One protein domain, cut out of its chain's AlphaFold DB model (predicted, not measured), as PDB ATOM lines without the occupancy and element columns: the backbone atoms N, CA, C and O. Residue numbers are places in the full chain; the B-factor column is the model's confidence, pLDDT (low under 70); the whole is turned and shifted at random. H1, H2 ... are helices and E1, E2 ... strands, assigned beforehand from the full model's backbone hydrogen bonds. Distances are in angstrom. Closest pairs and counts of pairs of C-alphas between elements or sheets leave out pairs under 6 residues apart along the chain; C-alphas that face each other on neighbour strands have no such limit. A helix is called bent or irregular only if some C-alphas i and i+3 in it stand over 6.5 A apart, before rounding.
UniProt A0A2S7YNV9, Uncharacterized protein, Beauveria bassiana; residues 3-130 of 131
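This is residues 3 to 130 of the 131 residues of an uncharacterized protein of Beauveria bassiana (UniProt A0A2S7YNV9). One longer helix, H1, runs through the middle of a body of short helices and long loops, with H3 and H5 packed on it, and residues 120 to 130, mostly H6, stick out as a tail. The loops of residues 13 to 36 and 90 to 117 make up much of the rest. The printed part has 128 residues, with one named strand and six named helices in the order E1 H1 H2 H3 H4 H5 H6; the class is mostly helix, though under half of the residues are in named elements. It is only just compact, close to loose, with a radius of gyration of the C-alphas of 16.7 A, and spans 58 by 38 by 25 A.

H1, residues 37 to 52, is 21.7 A long and begins at C-alpha 37 (26.898, 0.265, 10.323). E1 is residues 10 to 12, H2 57 to 60, H3 62 to 66 and H4 75 to 78. H5, residues 81 to 89, is 13.8 A long and irregular, with C-alphas 82 and 85 7.5 A apart. H6, residues 118 to 128, is 15.4 A long and ends at C-alpha 128 (3.962, -14.196, 38.693).

H1 touches H5 with residues 39 to 46 alone, closest at the C-alphas of Lys 42 and Phe 87, 5.9 A, at a steep tilt of 59 degrees, the same way. Its residues 47 to 51 alone touch H3, closest at the C-alphas of Thr 50 and Pro 62, 6.3 A. H1 and H4 only just touch, with 3 pairs of C-alphas within 8 A, the closest Arg 43 and Ala 78, 6.9 A. H2 is close to but not clearly touching H1; the closest C-alphas, of Leu 51 and Cys 59, are 6.0 A apart. E1 and H1 are near each other, and E1 pairs with no named strand. Every O i to N i+4 pair is within hydrogen-bond range in H1, H3 and H6, and 3 of 5 in H5; H2 and H4 are too short for one.

The C-alphas of Tyr 20 and Trp 130, the two farthest apart, are 59.6 A apart. The printed part has no cut; the links E1 to H1 and H5 to H6 are long. Residues 117 to 130 have pLDDT under 70.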
ATOM      1  N   THR A   3      35.438   5.396  18.115       96.38
ATOM      2  CA  THR A   3      35.724   6.434  19.106       96.38
ATOM      3  C   THR A   3      34.497   7.322  19.257       96.38
ATOM      4  O   THR A   3      33.833   7.638  18.269       96.38
ATOM      5  N   VAL A   4      34.212   7.719  20.496       96.31
ATOM      6  CA  VAL A   4      33.184   8.703  20.845       96.31
ATOM      7  C   VAL A   4      33.873   9.828  21.596       96.31
ATOM      8  O   VAL A   4      34.623   9.572  22.539       96.31
ATOM      9  N   TRP A   5      33.629  11.057  21.170       95.50
ATOM     10  CA  TRP A   5      34.211  12.254  21.752       95.50
ATOM     11  C   TRP A   5      33.200  12.953  22.667       95.50
ATOM     12  O   TRP A   5      31.991  12.910  22.440       95.50
ATOM     13  N   CYS A   6      33.700  13.644  23.693       95.06
ATOM     14  CA  CYS A   6      32.879  14.402  24.647       95.06
ATOM     15  C   CYS A   6      32.001  15.484  23.992       95.06
ATOM     16  O   CYS A   6      30.970  15.864  24.534       95.06
ATOM     17  N   ASN A   7      32.406  15.982  22.822       94.12
ATOM     18  CA  ASN A   7      31.688  16.987  22.039       94.12
ATOM     19  C   ASN A   7      30.543  16.387  21.193       94.12
ATOM     20  O   ASN A   7      29.926  17.107  20.411       94.12
ATOM     21  N   GLY A   8      30.272  15.085  21.327       90.75
ATOM     22  CA  GLY A   8      29.227  14.373  20.593       90.75
ATOM     23  C   GLY A   8      29.655  13.847  19.221       90.75
ATOM     24  O   GLY A   8      28.814  13.334  18.483       90.75
ATOM     25  N   GLU A   9      30.934  13.958  18.855       94.88
ATOM     26  CA  GLU A   9      31.439  13.396  17.602       94.88
ATOM     27  C   GLU A   9      31.700  11.892  17.720       94.88
ATOM     28  O   GLU A   9      32.202  11.386  18.725       94.88
ATOM     29  N   TYR A  10      31.391  11.175  16.641       96.19
ATOM     30  CA  TYR A  10      31.599   9.739  16.527       96.19
ATOM     31  C   TYR A  10      32.490   9.429  15.337       96.19
ATOM     32  O   TYR A  10      32.320   9.966  14.235       96.19
ATOM     33  N   GLU A  11      33.396   8.485  15.536       96.75
ATOM     34  CA  GLU A  11      34.300   8.035  14.495       96.75
ATOM     35  C   GLU A  11      34.305   6.520  14.381       96.75
ATOM     36  O   GLU A  11      34.458   5.801  15.368       96.75
ATOM     37  N   LEU A  12      34.160   6.026  13.153       96.88
ATOM     38  CA  LEU A  12      34.220   4.608  12.833       96.88
ATOM     39  C   LEU A  12      35.127   4.396  11.623       96.88
ATOM     40  O   LEU A  12      34.852   4.909  10.544       96.88
ATOM     41  N   TYR A  13      36.160   3.575  11.785       95.69
ATOM     42  CA  TYR A  13      37.139   3.287  10.737       95.69
ATOM     43  C   TYR A  13      37.313   1.781  10.531       95.69
ATOM     44  O   TYR A  13      37.485   1.023  11.498       95.69
ATOM     45  N   ASP A  14      37.334   1.344   9.272       93.88
ATOM     46  CA  ASP A  14      37.736  -0.014   8.900       93.88
ATOM     47  C   ASP A  14      39.265  -0.093   8.863       93.88
ATOM     48  O   ASP A  14      39.887   0.230   7.860       93.88
ATOM     49  N   MET A  15      39.881  -0.576   9.942       93.62
ATOM     50  CA  MET A  15      41.347  -0.626  10.055       93.62
ATOM     51  C   MET A  15      42.029  -1.528   9.020       93.62
ATOM     52  O   MET A  15      43.243  -1.441   8.855       93.62
ATOM     53  N   LYS A  16      41.293  -2.427   8.350       92.81
ATOM     54  CA  LYS A  16      41.868  -3.288   7.307       92.81
ATOM     55  C   LYS A  16      41.964  -2.564   5.970       92.81
ATOM     56  O   LYS A  16      42.879  -2.843   5.203       92.81
ATOM     57  N   ARG A  17      41.006  -1.681   5.677       93.31
ATOM     58  CA  ARG A  17      40.926  -0.933   4.411       93.31
ATOM     59  C   ARG A  17      41.450   0.496   4.524       93.31
ATOM     60  O   ARG A  17      41.937   1.032   3.540       93.31
ATOM     61  N   ASP A  18      41.365   1.073   5.713       94.94
ATOM     62  CA  ASP A  18      41.782   2.428   6.062       94.94
ATOM     63  C   ASP A  18      42.649   2.396   7.339       94.94
ATOM     64  O   ASP A  18      42.224   2.819   8.418       94.94
ATOM     65  N   PRO A  19      43.877   1.847   7.254       96.00
ATOM     66  CA  PRO A  19      44.784   1.751   8.399       96.00
ATOM     67  C   PRO A  19      45.223   3.121   8.937       96.00
ATOM     68  O   PRO A  19      45.651   3.205  10.086       96.00
ATOM     69  N   TYR A  20      45.105   4.179   8.129       96.50
ATOM     70  CA  TYR A  20      45.455   5.555   8.489       96.50
ATOM     71  C   TYR A  20      44.257   6.390   8.963       96.50
ATOM     72  O   TYR A  20      44.439   7.570   9.242       96.50
ATOM     73  N   GLN A  21      43.061   5.796   9.074       95.88
ATOM     74  CA  GLN A  21      41.872   6.423   9.673       95.88
ATOM     75  C   GLN A  21      41.479   7.746   9.001       95.88
ATOM     76  O   GLN A  21      41.160   8.741   9.645       95.88
ATOM     77  N   THR A  22      41.531   7.760   7.675       96.00
ATOM     78  CA  THR A  22      41.266   8.947   6.855       96.00
ATOM     79  C   THR A  22      39.807   9.062   6.418       96.00
ATOM     80  O   THR A  22      39.348  10.151   6.067       96.00
ATOM     81  N   PHE A  23      39.050   7.961   6.441       94.94
ATOM     82  CA  PHE A  23      37.668   7.904   5.980       94.94
ATOM     83  C   PHE A  23      36.720   7.431   7.088       94.94
ATOM     84  O   PHE A  23      36.464   6.239   7.262       94.94
ATOM     85  N   ASN A  24      36.143   8.390   7.817       95.50
ATOM     86  CA  ASN A  24      35.142   8.099   8.844       95.50
ATOM     87  C   ASN A  24      33.853   7.544   8.205       95.50
ATOM     88  O   ASN A  24      33.198   8.238   7.423       95.50
ATOM     89  N   LEU A  25      33.494   6.310   8.559       95.88
ATOM     90  CA  LEU A  25      32.326   5.564   8.086       95.88
ATOM     91  C   LEU A  25      31.033   5.920   8.832       95.88
ATOM     92  O   LEU A  25      29.945   5.655   8.312       95.88
ATOM     93  N   TYR A  26      31.132   6.485  10.038       94.56
ATOM     94  CA  TYR A  26      29.977   6.771  10.888       94.56
ATOM     95  C   TYR A  26      28.976   7.671  10.157       94.56
ATOM     96  O   TYR A  26      29.344   8.726   9.645       94.56
ATOM     97  N   ALA A  27      27.717   7.231  10.073       88.69
ATOM     98  CA  ALA A  27      26.614   7.911   9.382       88.69
ATOM     99  C   ALA A  27      26.834   8.254   7.886       88.69
ATOM    100  O   ALA A  27      25.962   8.867   7.275       88.69
ATOM    101  N   LYS A  28      27.947   7.837   7.263       90.56
ATOM    102  CA  LYS A  28      28.237   8.097   5.835       90.56
ATOM    103  C   LYS A  28      27.956   6.906   4.932       90.56
ATOM    104  O   LYS A  28      27.691   7.087   3.747       90.56
ATOM    105  N   GLN A  29      28.034   5.692   5.471       88.62
ATOM    106  CA  GLN A  29      27.730   4.468   4.738       88.62
ATOM    107  C   GLN A  29      26.715   3.625   5.522       88.62
ATOM    108  O   GLN A  29      26.754   3.603   6.752       88.62
ATOM    109  N   PRO A  30      25.806   2.905   4.844       89.38
ATOM    110  CA  PRO A  30      24.875   2.005   5.521       89.38
ATOM    111  C   PRO A  30      25.539   0.685   5.943       89.38
ATOM    112  O   PRO A  30      25.034  -0.017   6.819       89.38
ATOM    113  N   GLN A  31      26.655   0.324   5.307       89.12
ATOM    114  CA  GLN A  31      27.304  -0.977   5.426       89.12
ATOM    115  C   GLN A  31      28.825  -0.807   5.493       89.12
ATOM    116  O   GLN A  31      29.390   0.039   4.805       89.12
ATOM    117  N   CYS A  32      29.489  -1.646   6.280       84.38
ATOM    118  CA  CYS A  32      30.937  -1.799   6.300       84.38
ATOM    119  C   CYS A  32      31.264  -3.284   6.133       84.38
ATOM    120  O   CYS A  32      31.067  -4.088   7.047       84.38
ATOM    121  N   SER A  33      31.774  -3.659   4.958       82.19
ATOM    122  CA  SER A  33      31.913  -5.071   4.573       82.19
ATOM    123  C   SER A  33      30.554  -5.788   4.624       82.19
ATOM    124  O   SER A  33      29.659  -5.393   3.887       82.19
ATOM    125  N   SER A  34      30.390  -6.807   5.470       85.62
ATOM    126  CA  SER A  34      29.136  -7.563   5.611       85.62
ATOM    127  C   SER A  34      28.247  -7.070   6.758       85.62
ATOM    128  O   SER A  34      27.241  -7.709   7.052       85.62
ATOM    129  N   TYR A  35      28.630  -5.989   7.443       87.81
ATOM    130  CA  TYR A  35      27.937  -5.514   8.641       87.81
ATOM    131  C   TYR A  35      27.198  -4.209   8.380       87.81
ATOM    132  O   TYR A  35      27.770  -3.262   7.835       87.81
ATOM    133  N   ASN A  36      25.960  -4.132   8.865       93.25
ATOM    134  CA  ASN A  36      25.212  -2.885   8.903       93.25
ATOM    135  C   ASN A  36      25.868  -1.927   9.910       93.25
ATOM    136  O   ASN A  36      26.103  -2.295  11.062       93.25
ATOM    137  N   ILE A  37      26.165  -0.696   9.484       94.81
ATOM    138  CA  ILE A  37      26.898   0.265  10.323       94.81
ATOM    139  C   ILE A  37      26.079   0.680  11.545       94.81
ATOM    140  O   ILE A  37      26.637   0.745  12.635       94.81
ATOM    141  N   ALA A  38      24.770   0.900  11.410       94.12
ATOM    142  CA  ALA A  38      23.930   1.278  12.547       94.12
ATOM    143  C   ALA A  38      23.891   0.166  13.609       94.12
ATOM    144  O   ALA A  38      24.058   0.429  14.801       94.12
ATOM    145  N   GLN A  39      23.758  -1.087  13.166       95.06
ATOM    146  CA  GLN A  39      23.804  -2.258  14.037       95.06
ATOM    147  C   GLN A  39      25.150  -2.362  14.767       95.06
ATOM    148  O   GLN A  39      25.184  -2.540  15.988       95.06
ATOM    149  N   LEU A  40      26.250  -2.234  14.020       96.00
ATOM    150  CA  LEU A  40      27.616  -2.311  14.529       96.00
ATOM    151  C   LEU A  40      27.902  -1.209  15.555       96.00
ATOM    152  O   LEU A  40      28.434  -1.499  16.626       96.00
ATOM    153  N   VAL A  41      27.507   0.028  15.249       96.75
ATOM    154  CA  VAL A  41      27.664   1.188  16.133       96.75
ATOM    155  C   VAL A  41      26.992   0.930  17.473       96.75
ATOM    156  O   VAL A  41      27.662   1.050  18.488       96.75
ATOM    157  N   LYS A  42      25.735   0.467  17.512       96.94
ATOM    158  CA  LYS A  42      25.038   0.181  18.781       96.94
ATOM    159  C   LYS A  42      25.803  -0.781  19.699       96.94
ATOM    160  O   LYS A  42      25.860  -0.583  20.912       96.94
ATOM    161  N   ARG A  43      26.430  -1.812  19.128       97.31
ATOM    162  CA  ARG A  43      27.205  -2.815  19.881       97.31
ATOM    163  C   ARG A  43      28.548  -2.285  20.353       97.31
ATOM    164  O   ARG A  43      28.947  -2.562  21.481       97.31
ATOM    165  N   LEU A  44      29.234  -1.532  19.498       97.25
ATOM    166  CA  LEU A  44      30.495  -0.882  19.849       97.25
ATOM    167  C   LEU A  44      30.284   0.188  20.920       97.25
ATOM    168  O   LEU A  44      31.064   0.258  21.860       97.25
ATOM    169  N   ASP A  45      29.205   0.953  20.822       97.00
ATOM    170  CA  ASP A  45      28.834   1.977  21.791       97.00
ATOM    171  C   ASP A  45      28.548   1.374  23.170       97.00
ATOM    172  O   ASP A  45      29.134   1.777  24.172       97.00
ATOM    173  N   THR A  46      27.770   0.292  23.211       97.12
ATOM    174  CA  THR A  46      27.522  -0.458  24.453       97.12
ATOM    175  C   THR A  46      28.815  -1.042  25.035       97.12
ATOM    176  O   THR A  46      29.029  -1.021  26.250       97.12
ATOM    177  N   LEU A  47      29.723  -1.535  24.184       97.31
ATOM    178  CA  LEU A  47      31.033  -2.013  24.625       97.31
ATOM    179  C   LEU A  47      31.871  -0.876  25.233       97.31
ATOM    180  O   LEU A  47      32.474  -1.071  26.287       97.31
ATOM    181  N   VAL A  48      31.882   0.310  24.618       96.62
ATOM    182  CA  VAL A  48      32.552   1.503  25.164       96.62
ATOM    183  C   VAL A  48      31.951   1.876  26.516       96.62
ATOM    184  O   VAL A  48      32.696   2.061  27.474       96.62
ATOM    185  N   LEU A  49      30.624   1.893  26.639       95.56
ATOM    186  CA  LEU A  49      29.934   2.177  27.896       95.56
ATOM    187  C   LEU A  49      30.301   1.184  29.012       95.56
ATOM    188  O   LEU A  49      30.456   1.565  30.169       95.56
ATOM    189  N   THR A  50      30.489  -0.087  28.661       95.12
ATOM    190  CA  THR A  50      30.938  -1.146  29.584       95.12
ATOM    191  C   THR A  50      32.358  -0.915  30.072       95.12
ATOM    192  O   THR A  50      32.669  -1.166  31.234       95.12
ATOM    193  N   LEU A  51      33.224  -0.450  29.173       95.75
ATOM    194  CA  LEU A  51      34.634  -0.201  29.448       95.75
ATOM    195  C   LEU A  51      34.874   1.143  30.147       95.75
ATOM    196  O   LEU A  51      35.880   1.281  30.835       95.75
ATOM    197  N   LYS A  52      33.948   2.101  30.024       93.00
ATOM    198  CA  LYS A  52      34.082   3.487  30.501       93.00
ATOM    199  C   LYS A  52      34.515   3.600  31.965       93.00
ATOM    200  O   LYS A  52      35.380   4.401  32.283       93.00
ATOM    201  N   ASN A  53      33.943   2.766  32.834       88.38
ATOM    202  CA  ASN A  53      34.226   2.723  34.275       88.38
ATOM    203  C   ASN A  53      34.521   1.299  34.775       88.38
ATOM    204  O   ASN A  53      34.231   0.958  35.927       88.38
ATOM    205  N   CYS A  54      35.030   0.431  33.900       94.25
ATOM    206  CA  CYS A  54      35.304  -0.955  34.262       94.25
ATOM    207  C   CYS A  54      36.419  -1.049  35.319       94.25
ATOM    208  O   CYS A  54      37.293  -0.187  35.424       94.25
ATOM    209  N   GLN A  55      36.416  -2.139  36.089       93.38
ATOM    210  CA  GLN A  55      37.493  -2.462  37.030       93.38
ATOM    211  C   GLN A  55      37.833  -3.956  36.987       93.38
ATOM    212  O   GLN A  55      36.947  -4.812  36.886       93.38
ATOM    213  N   GLY A  56      39.128  -4.273  37.076       95.25
ATOM    214  CA  GLY A  56      39.632  -5.646  37.160       95.25
ATOM    215  C   GLY A  56      39.127  -6.543  36.027       95.25
ATOM    216  O   GLY A  56      39.340  -6.270  34.845       95.25
ATOM    217  N   ASP A  57      38.444  -7.627  36.390       92.62
ATOM    218  CA  ASP A  57      37.994  -8.660  35.449       92.62
ATOM    219  C   ASP A  57      36.978  -8.168  34.430       92.62
ATOM    220  O   ASP A  57      36.985  -8.658  33.299       92.62
ATOM    221  N   SER A  58      36.158  -7.181  34.795       91.81
ATOM    222  CA  SER A  58      35.174  -6.594  33.882       91.81
ATOM    223  C   SER A  58      35.836  -5.867  32.704       91.81
ATOM    224  O   SER A  58      35.321  -5.935  31.594       91.81
ATOM    225  N   CYS A  59      37.021  -5.273  32.900       95.00
ATOM    226  CA  CYS A  59      37.798  -4.671  31.809       95.00
ATOM    227  C   CYS A  59      38.406  -5.717  30.874       95.00
ATOM    228  O   CYS A  59      38.564  -5.477  29.679       95.00
ATOM    229  N   ARG A  60      38.781  -6.878  31.423       94.75
ATOM    230  CA  ARG A  60      39.409  -7.969  30.663       94.75
ATOM    231  C   ARG A  60      38.380  -8.793  29.892       94.75
ATOM    232  O   ARG A  60      38.694  -9.332  28.835       94.75
ATOM    233  N   HIS A  61      37.157  -8.875  30.413       95.12
ATOM    234  CA  HIS A  61      36.069  -9.677  29.858       95.12
ATOM    235  C   HIS A  61      34.769  -8.858  29.764       95.12
ATOM    236  O   HIS A  61      33.771  -9.219  30.393       95.12
ATOM    237  N   PRO A  62      34.741  -7.769  28.974       95.19
ATOM    238  CA  PRO A  62      33.603  -6.849  28.950       95.19
ATOM    239  C   PRO A  62      32.309  -7.518  28.472       95.19
ATOM    240  O   PRO A  62      31.241  -7.266  29.020       95.19
ATOM    241  N   TRP A  63      32.394  -8.460  27.526       95.75
ATOM    242  CA  TRP A  63      31.223  -9.218  27.080       95.75
ATOM    243  C   TRP A  63      30.610 -10.056  28.200       95.75
ATOM    244  O   TRP A  63      29.399 -10.026  28.376       95.75
ATOM    245  N   LYS A  64      31.437 -10.717  29.020       94.00
ATOM    246  CA  LYS A  64      30.971 -11.463  30.197       94.00
ATOM    247  C   LYS A  64      30.367 -10.538  31.258       94.00
ATOM    248  O   LYS A  64      29.468 -10.951  31.978       94.00
ATOM    249  N   ALA A  65      30.853  -9.299  31.359       92.81
ATOM    250  CA  ALA A  65      30.312  -8.316  32.294       92.81
ATOM    251  C   ALA A  65      28.881  -7.876  31.926       92.81
ATOM    252  O   ALA A  65      28.101  -7.593  32.827       92.81
ATOM    253  N   MET A  66      28.526  -7.856  30.635       93.44
ATOM    254  CA  MET A  66      27.160  -7.579  30.161       93.44
ATOM    255  C   MET A  66      26.285  -8.829  30.017       93.44
ATOM    256  O   MET A  66      25.087  -8.765  30.270       93.44
ATOM    257  N   PHE A  67      26.866  -9.946  29.582       94.88
ATOM    258  CA  PHE A  67      26.196 -11.221  29.330       94.88
ATOM    259  C   PHE A  67      26.667 -12.239  30.367       94.88
ATOM    260  O   PHE A  67      27.596 -13.014  30.127       94.88
ATOM    261  N   LEU A  68      26.039 -12.212  31.544       90.19
ATOM    262  CA  LEU A  68      26.479 -12.989  32.708       90.19
ATOM    263  C   LEU A  68      26.450 -14.507  32.470       90.19
ATOM    264  O   LEU A  68      27.289 -15.229  33.009       90.19
ATOM    265  N   SER A  69      25.522 -14.982  31.640       88.62
ATOM    266  CA  SER A  69      25.388 -16.383  31.228       88.62
ATOM    267  C   SER A  69      26.406 -16.814  30.161       88.62
ATOM    268  O   SER A  69      26.597 -18.011  29.952       88.62
ATOM    269  N   GLY A  70      27.139 -15.871  29.558       88.69
ATOM    270  CA  GLY A  70      28.290 -16.143  28.695       88.69
ATOM    271  C   GLY A  70      27.966 -16.502  27.242       88.69
ATOM    272  O   GLY A  70      28.850 -16.975  26.530       88.69
ATOM    273  N   GLU A  71      26.742 -16.268  26.772       93.00
ATOM    274  CA  GLU A  71      26.310 -16.548  25.393       93.00
ATOM    275  C   GLU A  71      27.051 -15.674  24.370       93.00
ATOM    276  O   GLU A  71      27.331 -16.091  23.240       93.00
ATOM    277  N   VAL A  72      27.404 -14.452  24.773       95.75
ATOM    278  CA  VAL A  72      28.164 -13.505  23.958       95.75
ATOM    279  C   VAL A  72      29.558 -13.344  24.541       95.75
ATOM    280  O   VAL A  72      29.742 -12.912  25.676       95.75
ATOM    281  N   THR A  73      30.561 -13.668  23.730       95.19
ATOM    282  CA  THR A  73      31.982 -13.620  24.116       95.19
ATOM    283  C   THR A  73      32.820 -12.734  23.197       95.19
ATOM    284  O   THR A  73      34.002 -12.509  23.453       95.19
ATOM    285  N   SER A  74      32.226 -12.220  22.119       96.00
ATOM    286  CA  SER A  74      32.901 -11.431  21.091       96.00
ATOM    287  C   SER A  74      31.934 -10.474  20.401       96.00
ATOM    288  O   SER A  74      30.715 -10.661  20.443       96.00
ATOM    289  N   LEU A  75      32.485  -9.489  19.687       95.12
ATOM    290  CA  LEU A  75      31.698  -8.589  18.843       95.12
ATOM    291  C   LEU A  75      30.939  -9.360  17.751       95.12
ATOM    292  O   LEU A  75      29.799  -9.029  17.446       95.12
ATOM    293  N   GLN A  76      31.547 -10.407  17.186       94.31
ATOM    294  CA  GLN A  76      30.925 -11.251  16.167       94.31
ATOM    295  C   GLN A  76      29.672 -11.955  16.700       94.31
ATOM    296  O   GLN A  76      28.662 -11.984  16.007       94.31
ATOM    297  N   HIS A  77      29.706 -12.474  17.933       95.50
ATOM    298  CA  HIS A  77      28.509 -13.033  18.574       95.50
ATOM    299  C   HIS A  77      27.467 -11.947  18.857       95.50
ATOM    300  O   HIS A  77      26.283 -12.147  18.594       95.50
ATOM    301  N   ALA A  78      27.905 -10.783  19.349       96.12
ATOM    302  CA  ALA A  78      27.019  -9.661  19.650       96.12
ATOM    303  C   ALA A  78      26.255  -9.168  18.407       96.12
ATOM    304  O   ALA A  78      25.143  -8.664  18.531       96.12
ATOM    305  N   LEU A  79      26.827  -9.329  17.208       95.56
ATOM    306  CA  LEU A  79      26.217  -8.974  15.920       95.56
ATOM    307  C   LEU A  79      25.053  -9.882  15.491       95.56
ATOM    308  O   LEU A  79      24.383  -9.561  14.512       95.56
ATOM    309  N   ALA A  80      24.765 -10.970  16.212       95.19
ATOM    310  CA  ALA A  80      23.548 -11.736  15.971       95.19
ATOM    311  C   ALA A  80      22.302 -10.848  16.152       95.19
ATOM    312  O   ALA A  80      22.194 -10.073  17.109       95.19
ATOM    313  N   THR A  81      21.352 -10.969  15.224       95.31
ATOM    314  CA  THR A  81      20.129 -10.148  15.192       95.31
ATOM    315  C   THR A  81      19.202 -10.420  16.374       95.31
ATOM    316  O   THR A  81      18.438  -9.548  16.771       95.31
ATOM    317  N   SER A  82      19.322 -11.585  17.019       95.06
ATOM    318  CA  SER A  82      18.600 -11.916  18.255       95.06
ATOM    319  C   SER A  82      18.874 -10.944  19.408       95.06
ATOM    320  O   SER A  82      18.076 -10.868  20.334       95.06
ATOM    321  N   TYR A  83      19.980 -10.194  19.358       95.81
ATOM    322  CA  TYR A  83      20.327  -9.189  20.362       95.81
ATOM    323  C   TYR A  83      20.002  -7.749  19.922       95.81
ATOM    324  O   TYR A  83      20.308  -6.814  20.659       95.81
ATOM    325  N   ASP A  84      19.403  -7.537  18.741       95.94
ATOM    326  CA  ASP A  84      19.129  -6.192  18.207       95.94
ATOM    327  C   ASP A  84      18.274  -5.342  19.148       95.94
ATOM    328  O   ASP A  84      18.595  -4.175  19.370       95.94
ATOM    329  N   GLU A  85      17.227  -5.923  19.731       96.38
ATOM    330  CA  GLU A  85      16.348  -5.229  20.678       96.38
ATOM    331  C   GLU A  85      17.117  -4.793  21.932       96.38
ATOM    332  O   GLU A  85      17.081  -3.621  22.304       96.38
ATOM    333  N   PHE A  86      17.907  -5.702  22.513       96.19
ATOM    334  CA  PHE A  86      18.738  -5.415  23.680       96.19
ATOM    335  C   PHE A  86      19.747  -4.293  23.422       96.19
ATOM    336  O   PHE A  86      19.879  -3.385  24.233       96.19
ATOM    337  N   PHE A  87      20.460  -4.320  22.294       97.06
ATOM    338  CA  PHE A  87      21.409  -3.252  21.959       97.06
ATOM    339  C   PHE A  87      20.709  -1.939  21.586       97.06
ATOM    340  O   PHE A  87      21.282  -0.863  21.754       97.06
ATOM    341  N   SER A  88      19.471  -2.001  21.094       96.62
ATOM    342  CA  SER A  88      18.679  -0.807  20.791       96.62
ATOM    343  C   SER A  88      18.191  -0.105  22.053       96.62
ATOM    344  O   SER A  88      18.099   1.123  22.040       96.62
ATOM    345  N   SER A  89      17.937  -0.852  23.134       96.12
ATOM    346  CA  SER A  89      17.511  -0.295  24.419       96.12
ATOM    347  C   SER A  89      18.650   0.329  25.225       96.12
ATOM    348  O   SER A  89      18.371   1.023  26.193       96.12
ATOM    349  N   GLN A  90      19.917   0.099  24.865       97.00
ATOM    350  CA  GLN A  90      21.064   0.652  25.590       97.00
ATOM    351  C   GLN A  90      21.107   2.182  25.499       97.00
ATOM    352  O   GLN A  90      20.824   2.743  24.430       97.00
ATOM    353  N   PRO A  91      21.511   2.871  26.584       96.19
ATOM    354  CA  PRO A  91      21.812   4.287  26.501       96.19
ATOM    355  C   PRO A  91      23.040   4.488  25.609       96.19
ATOM    356  O   PRO A  91      23.948   3.657  25.572       96.19
ATOM    357  N   TRP A  92      23.061   5.608  24.895       95.38
ATOM    358  CA  TRP A  92      24.218   5.994  24.100       95.38
ATOM    359  C   TRP A  92      25.343   6.510  24.994       95.38
ATOM    360  O   TRP A  92      25.095   7.237  25.964       95.38
ATOM    361  N   VAL A  93      26.585   6.211  24.626       95.94
ATOM    362  CA  VAL A  93      27.756   6.905  25.156       95.94
ATOM    363  C   VAL A  93      27.615   8.373  24.793       95.94
ATOM    364  O   VAL A  93      27.589   8.751  23.626       95.94
ATOM    365  N   SER A  94      27.489   9.181  25.830       95.69
ATOM    366  CA  SER A  94      27.336  10.626  25.781       95.69
ATOM    367  C   SER A  94      27.990  11.210  27.028       95.69
ATOM    368  O   SER A  94      28.426  10.460  27.908       95.69
ATOM    369  N   PHE A  95      28.103  12.531  27.047       96.12
ATOM    370  CA  PHE A  95      28.713  13.315  28.107       96.12
ATOM    371  C   PHE A  95      27.796  14.510  28.346       96.12
ATOM    372  O   PHE A  95      27.295  15.088  27.379       96.12
ATOM    373  N   ASP A  96      27.559  14.851  29.607       96.19
ATOM    374  CA  ASP A  96      26.693  15.978  29.951       96.19
ATOM    375  C   ASP A  96      27.416  17.299  29.663       96.19
ATOM    376  O   ASP A  96      26.827  18.226  29.105       96.19
ATOM    377  N   GLU A  97      28.722  17.358  29.951       96.75
ATOM    378  CA  GLU A  97      29.584  18.482  29.590       96.75
ATOM    379  C   GLU A  97      30.989  18.015  29.184       96.75
ATOM    380  O   GLU A  97      31.608  17.185  29.848       96.75
ATOM    381  N   CYS A  98      31.547  18.611  28.122       96.31
ATOM    382  CA  CYS A  98      32.954  18.407  27.780       96.31
ATOM    383  C   CYS A  98      33.847  19.428  28.498       96.31
ATOM    384  O   CYS A  98      34.104  20.525  27.992       96.31
ATOM    385  N   THR A  99      34.324  19.066  29.687       95.50
ATOM    386  CA  THR A  99      35.241  19.907  30.471       95.50
ATOM    387  C   THR A  99      36.714  19.609  30.159       95.50
ATOM    388  O   THR A  99      37.044  18.694  29.411       95.50
ATOM    389  N   GLN A 100      37.639  20.407  30.705       92.81
ATOM    390  CA  GLN A 100      39.089  20.251  30.483       92.81
ATOM    391  C   GLN A 100      39.719  19.080  31.263       92.81
ATOM    392  O   GLN A 100      40.942  18.945  31.300       92.81
ATOM    393  N   GLY A 101      38.912  18.245  31.912       91.75
ATOM    394  CA  GLY A 101      39.379  17.101  32.678       91.75
ATOM    395  C   GLY A 101      38.269  16.084  32.897       91.75
ATOM    396  O   GLY A 101      37.127  16.292  32.503       91.75
ATOM    397  N   TYR A 102      38.630  14.979  33.539       91.62
ATOM    398  CA  TYR A 102      37.672  13.955  33.926       91.62
ATOM    399  C   TYR A 102      36.928  14.396  35.192       91.62
ATOM    400  O   TYR A 102      37.541  14.499  36.260       91.62
ATOM    401  N   ILE A 103      35.629  14.665  35.063       95.12
ATOM    402  CA  ILE A 103      34.736  15.033  36.171       95.12
ATOM    403  C   ILE A 103      33.576  14.032  36.156       95.12
ATOM    404  O   ILE A 103      32.687  14.190  35.322       95.12
ATOM    405  N   PRO A 104      33.565  13.014  37.041       92.88
ATOM    406  CA  PRO A 104      32.626  11.890  36.980       92.88
ATOM    407  C   PRO A 104      31.154  12.283  36.829       92.88
ATOM    408  O   PRO A 104      30.398  11.596  36.148       92.88
ATOM    409  N   GLU A 105      30.749  13.384  37.460       94.69
ATOM    410  CA  GLU A 105      29.373  13.879  37.469       94.69
ATOM    411  C   GLU A 105      28.919  14.443  36.116       94.69
ATOM    412  O   GLU A 105      27.721  14.585  35.904       94.69
ATOM    413  N   LEU A 106      29.855  14.760  35.217       96.38
ATOM    414  CA  LEU A 106      29.595  15.340  33.894       96.38
ATOM    415  C   LEU A 106      29.818  14.338  32.755       96.38
ATOM    416  O   LEU A 106      29.645  14.657  31.579       96.38
ATOM    417  N   GLU A 107      30.189  13.104  33.094       94.25
ATOM    418  CA  GLU A 107      30.465  12.059  32.117       94.25
ATOM    419  C   GLU A 107      29.184  11.446  31.540       94.25
ATOM    420  O   GLU A 107      29.286  10.645  30.622       94.25
ATOM    421  N   GLY A 108      27.981  11.766  32.028       95.56
ATOM    422  CA  GLY A 108      26.740  11.165  31.532       95.56
ATOM    423  C   GLY A 108      26.638   9.655  31.825       95.56
ATOM    424  O   GLY A 108      27.084   9.183  32.877       95.56
ATOM    425  N   PRO A 109      26.047   8.841  30.923       95.88
ATOM    426  CA  PRO A 109      25.868   7.407  31.146       95.88
ATOM    427  C   PRO A 109      27.183   6.679  31.453       95.88
ATOM    428  O   PRO A 109      28.176   6.802  30.728       95.88
ATOM    429  N   ALA A 110      27.167   5.881  32.524       90.12
ATOM    430  CA  ALA A 110      28.362   5.245  33.082       90.12
ATOM    431  C   ALA A 110      28.418   3.718  32.920       90.12
ATOM    432  O   ALA A 110      29.495   3.144  33.095       90.12
ATOM    433  N   ARG A 111      27.280   3.049  32.670       91.94
ATOM    434  CA  ARG A 111      27.170   1.579  32.600       91.94
ATOM    435  C   ARG A 111      26.060   1.134  31.641       91.94
ATOM    436  O   ARG A 111      25.042   1.822  31.569       91.94
ATOM    437  N   PRO A 112      26.222  -0.012  30.957       94.50
ATOM    438  CA  PRO A 112      25.174  -0.609  30.135       94.50
ATOM    439  C   PRO A 112      24.096  -1.275  31.001       94.50
ATOM    440  O   PRO A 112      24.332  -1.613  32.165       94.50
ATOM    441  N   TYR A 113      22.940  -1.560  30.403       95.12
ATOM    442  CA  TYR A 113      22.026  -2.557  30.955       95.12
ATOM    443  C   TYR A 113      22.615  -3.954  30.779       95.12
ATOM    444  O   TYR A 113      23.220  -4.260  29.749       95.12
ATOM    445  N   LEU A 114      22.409  -4.813  31.775       94.31
ATOM    446  CA  LEU A 114      22.821  -6.210  31.708       94.31
ATOM    447  C   LEU A 114      21.844  -7.001  30.845       94.31
ATOM    448  O   LEU A 114      20.632  -6.787  30.911       94.31
ATOM    449  N   TYR A 115      22.368  -7.924  30.046       92.50
ATOM    450  CA  TYR A 115      21.528  -8.822  29.276       92.50
ATOM    451  C   TYR A 115      20.888  -9.837  30.213       92.50
ATOM    452  O   TYR A 115      21.554 -10.683  30.811       92.50
ATOM    453  N   GLN A 116      19.573  -9.743  30.324       81.12
ATOM    454  CA  GLN A 116      18.744 -10.743  30.960       81.12
ATOM    455  C   GLN A 116      18.302 -11.716  29.866       81.12
ATOM    456  O   GLN A 116      17.417 -11.417  29.068       81.12
ATOM    457  N   GLY A 117      18.986 -12.860  29.770       67.81
ATOM    458  CA  GLY A 117      18.589 -13.928  28.853       67.81
ATOM    459  C   GLY A 117      17.204 -14.491  29.189       67.81
ATOM    460  O   GLY A 117      16.561 -14.093  30.160       67.81
ATOM    461  N   SER A 118      16.753 -15.484  28.421       57.56
ATOM    462  CA  SER A 118      15.468 -16.164  28.655       57.56
ATOM    463  C   SER A 118      15.309 -16.703  30.086       57.56
ATOM    464  O   SER A 118      14.204 -16.702  30.609       57.56
ATOM    465  N   PHE A 119      16.410 -17.052  30.760       51.84
ATOM    466  CA  PHE A 119      16.404 -17.521  32.150       51.84
ATOM    467  C   PHE A 119      15.881 -16.499  33.171       51.84
ATOM    468  O   PHE A 119      15.341 -16.901  34.197       51.84
ATOM    469  N   ALA A 120      16.028 -15.194  32.918       51.00
ATOM    470  CA  ALA A 120      15.478 -14.164  33.800       51.00
ATOM    471  C   ALA A 120      13.965 -14.003  33.594       51.00
ATOM    472  O   ALA A 120      13.230 -13.926  34.573       51.00
ATOM    473  N   ARG A 121      13.494 -14.075  32.339       48.72
ATOM    474  CA  ARG A 121      12.056 -14.111  32.023       48.72
ATOM    475  C   ARG A 121      11.379 -15.344  32.621       48.72
ATOM    476  O   ARG A 121      10.280 -15.222  33.138       48.72
ATOM    477  N   ASP A 122      12.038 -16.502  32.613       47.84
ATOM    478  CA  ASP A 122      11.513 -17.717  33.255       47.84
ATOM    479  C   ASP A 122      11.476 -17.607  34.793       47.84
ATOM    480  O   ASP A 122      10.623 -18.223  35.435       47.84
ATOM    481  N   ALA A 123      12.377 -16.820  35.392       49.31
ATOM    482  CA  ALA A 123      12.369 -16.526  36.824       49.31
ATOM    483  C   ALA A 123      11.263 -15.524  37.204       49.31
ATOM    484  O   ALA A 123      10.547 -15.780  38.168       49.31
ATOM    485  N   GLU A 124      11.060 -14.456  36.423       46.75
ATOM    486  CA  GLU A 124       9.939 -13.512  36.596       46.75
ATOM    487  C   GLU A 124       8.576 -14.181  36.346       46.75
ATOM    488  O   GLU A 124       7.662 -14.017  37.145       46.75
ATOM    489  N   LEU A 125       8.443 -15.027  35.316       49.06
ATOM    490  CA  LEU A 125       7.209 -15.783  35.049       49.06
ATOM    491  C   LEU A 125       6.910 -16.838  36.124       49.06
ATOM    492  O   LEU A 125       5.744 -17.107  36.415       49.06
ATOM    493  N   ARG A 126       7.940 -17.447  36.736       49.44
ATOM    494  CA  ARG A 126       7.751 -18.302  37.922       49.44
ATOM    495  C   ARG A 126       7.294 -17.503  39.133       49.44
ATOM    496  O   ARG A 126       6.606 -18.087  39.968       49.44
ATOM    497  N   ASP A 127       7.664 -16.226  39.217       48.66
ATOM    498  CA  ASP A 127       7.263 -15.356  40.315       48.66
ATOM    499  C   ASP A 127       5.818 -14.843  40.172       48.66
ATOM    500  O   ASP A 127       5.067 -14.792  41.142       48.66
ATOM    501  N   GLU A 128       5.362 -14.576  38.950       46.75
ATOM    502  CA  GLU A 128       3.962 -14.196  38.693       46.75
ATOM    503  C   GLU A 128       2.972 -15.368  38.809       46.75
ATOM    504  O   GLU A 128       1.772 -15.153  38.955       46.75
ATOM    505  N   HIS A 129       3.452 -16.616  38.768       43.94
ATOM    506  CA  HIS A 129       2.614 -17.817  38.880       43.94
ATOM    507  C   HIS A 129       2.423 -18.316  40.326       43.94
ATOM    508  O   HIS A 129       1.845 -19.386  40.529       43.94
ATOM    509  N   TRP A 130       2.915 -17.579  41.333       41.03
ATOM    510  CA  TRP A 130       2.635 -17.848  42.752       41.03
ATOM    511  C   TRP A 130       1.711 -16.828  43.431       41.03
ATOM    512  O   TRP A 130       1.501 -16.946  44.639       41.03
TER     513      TRP A 130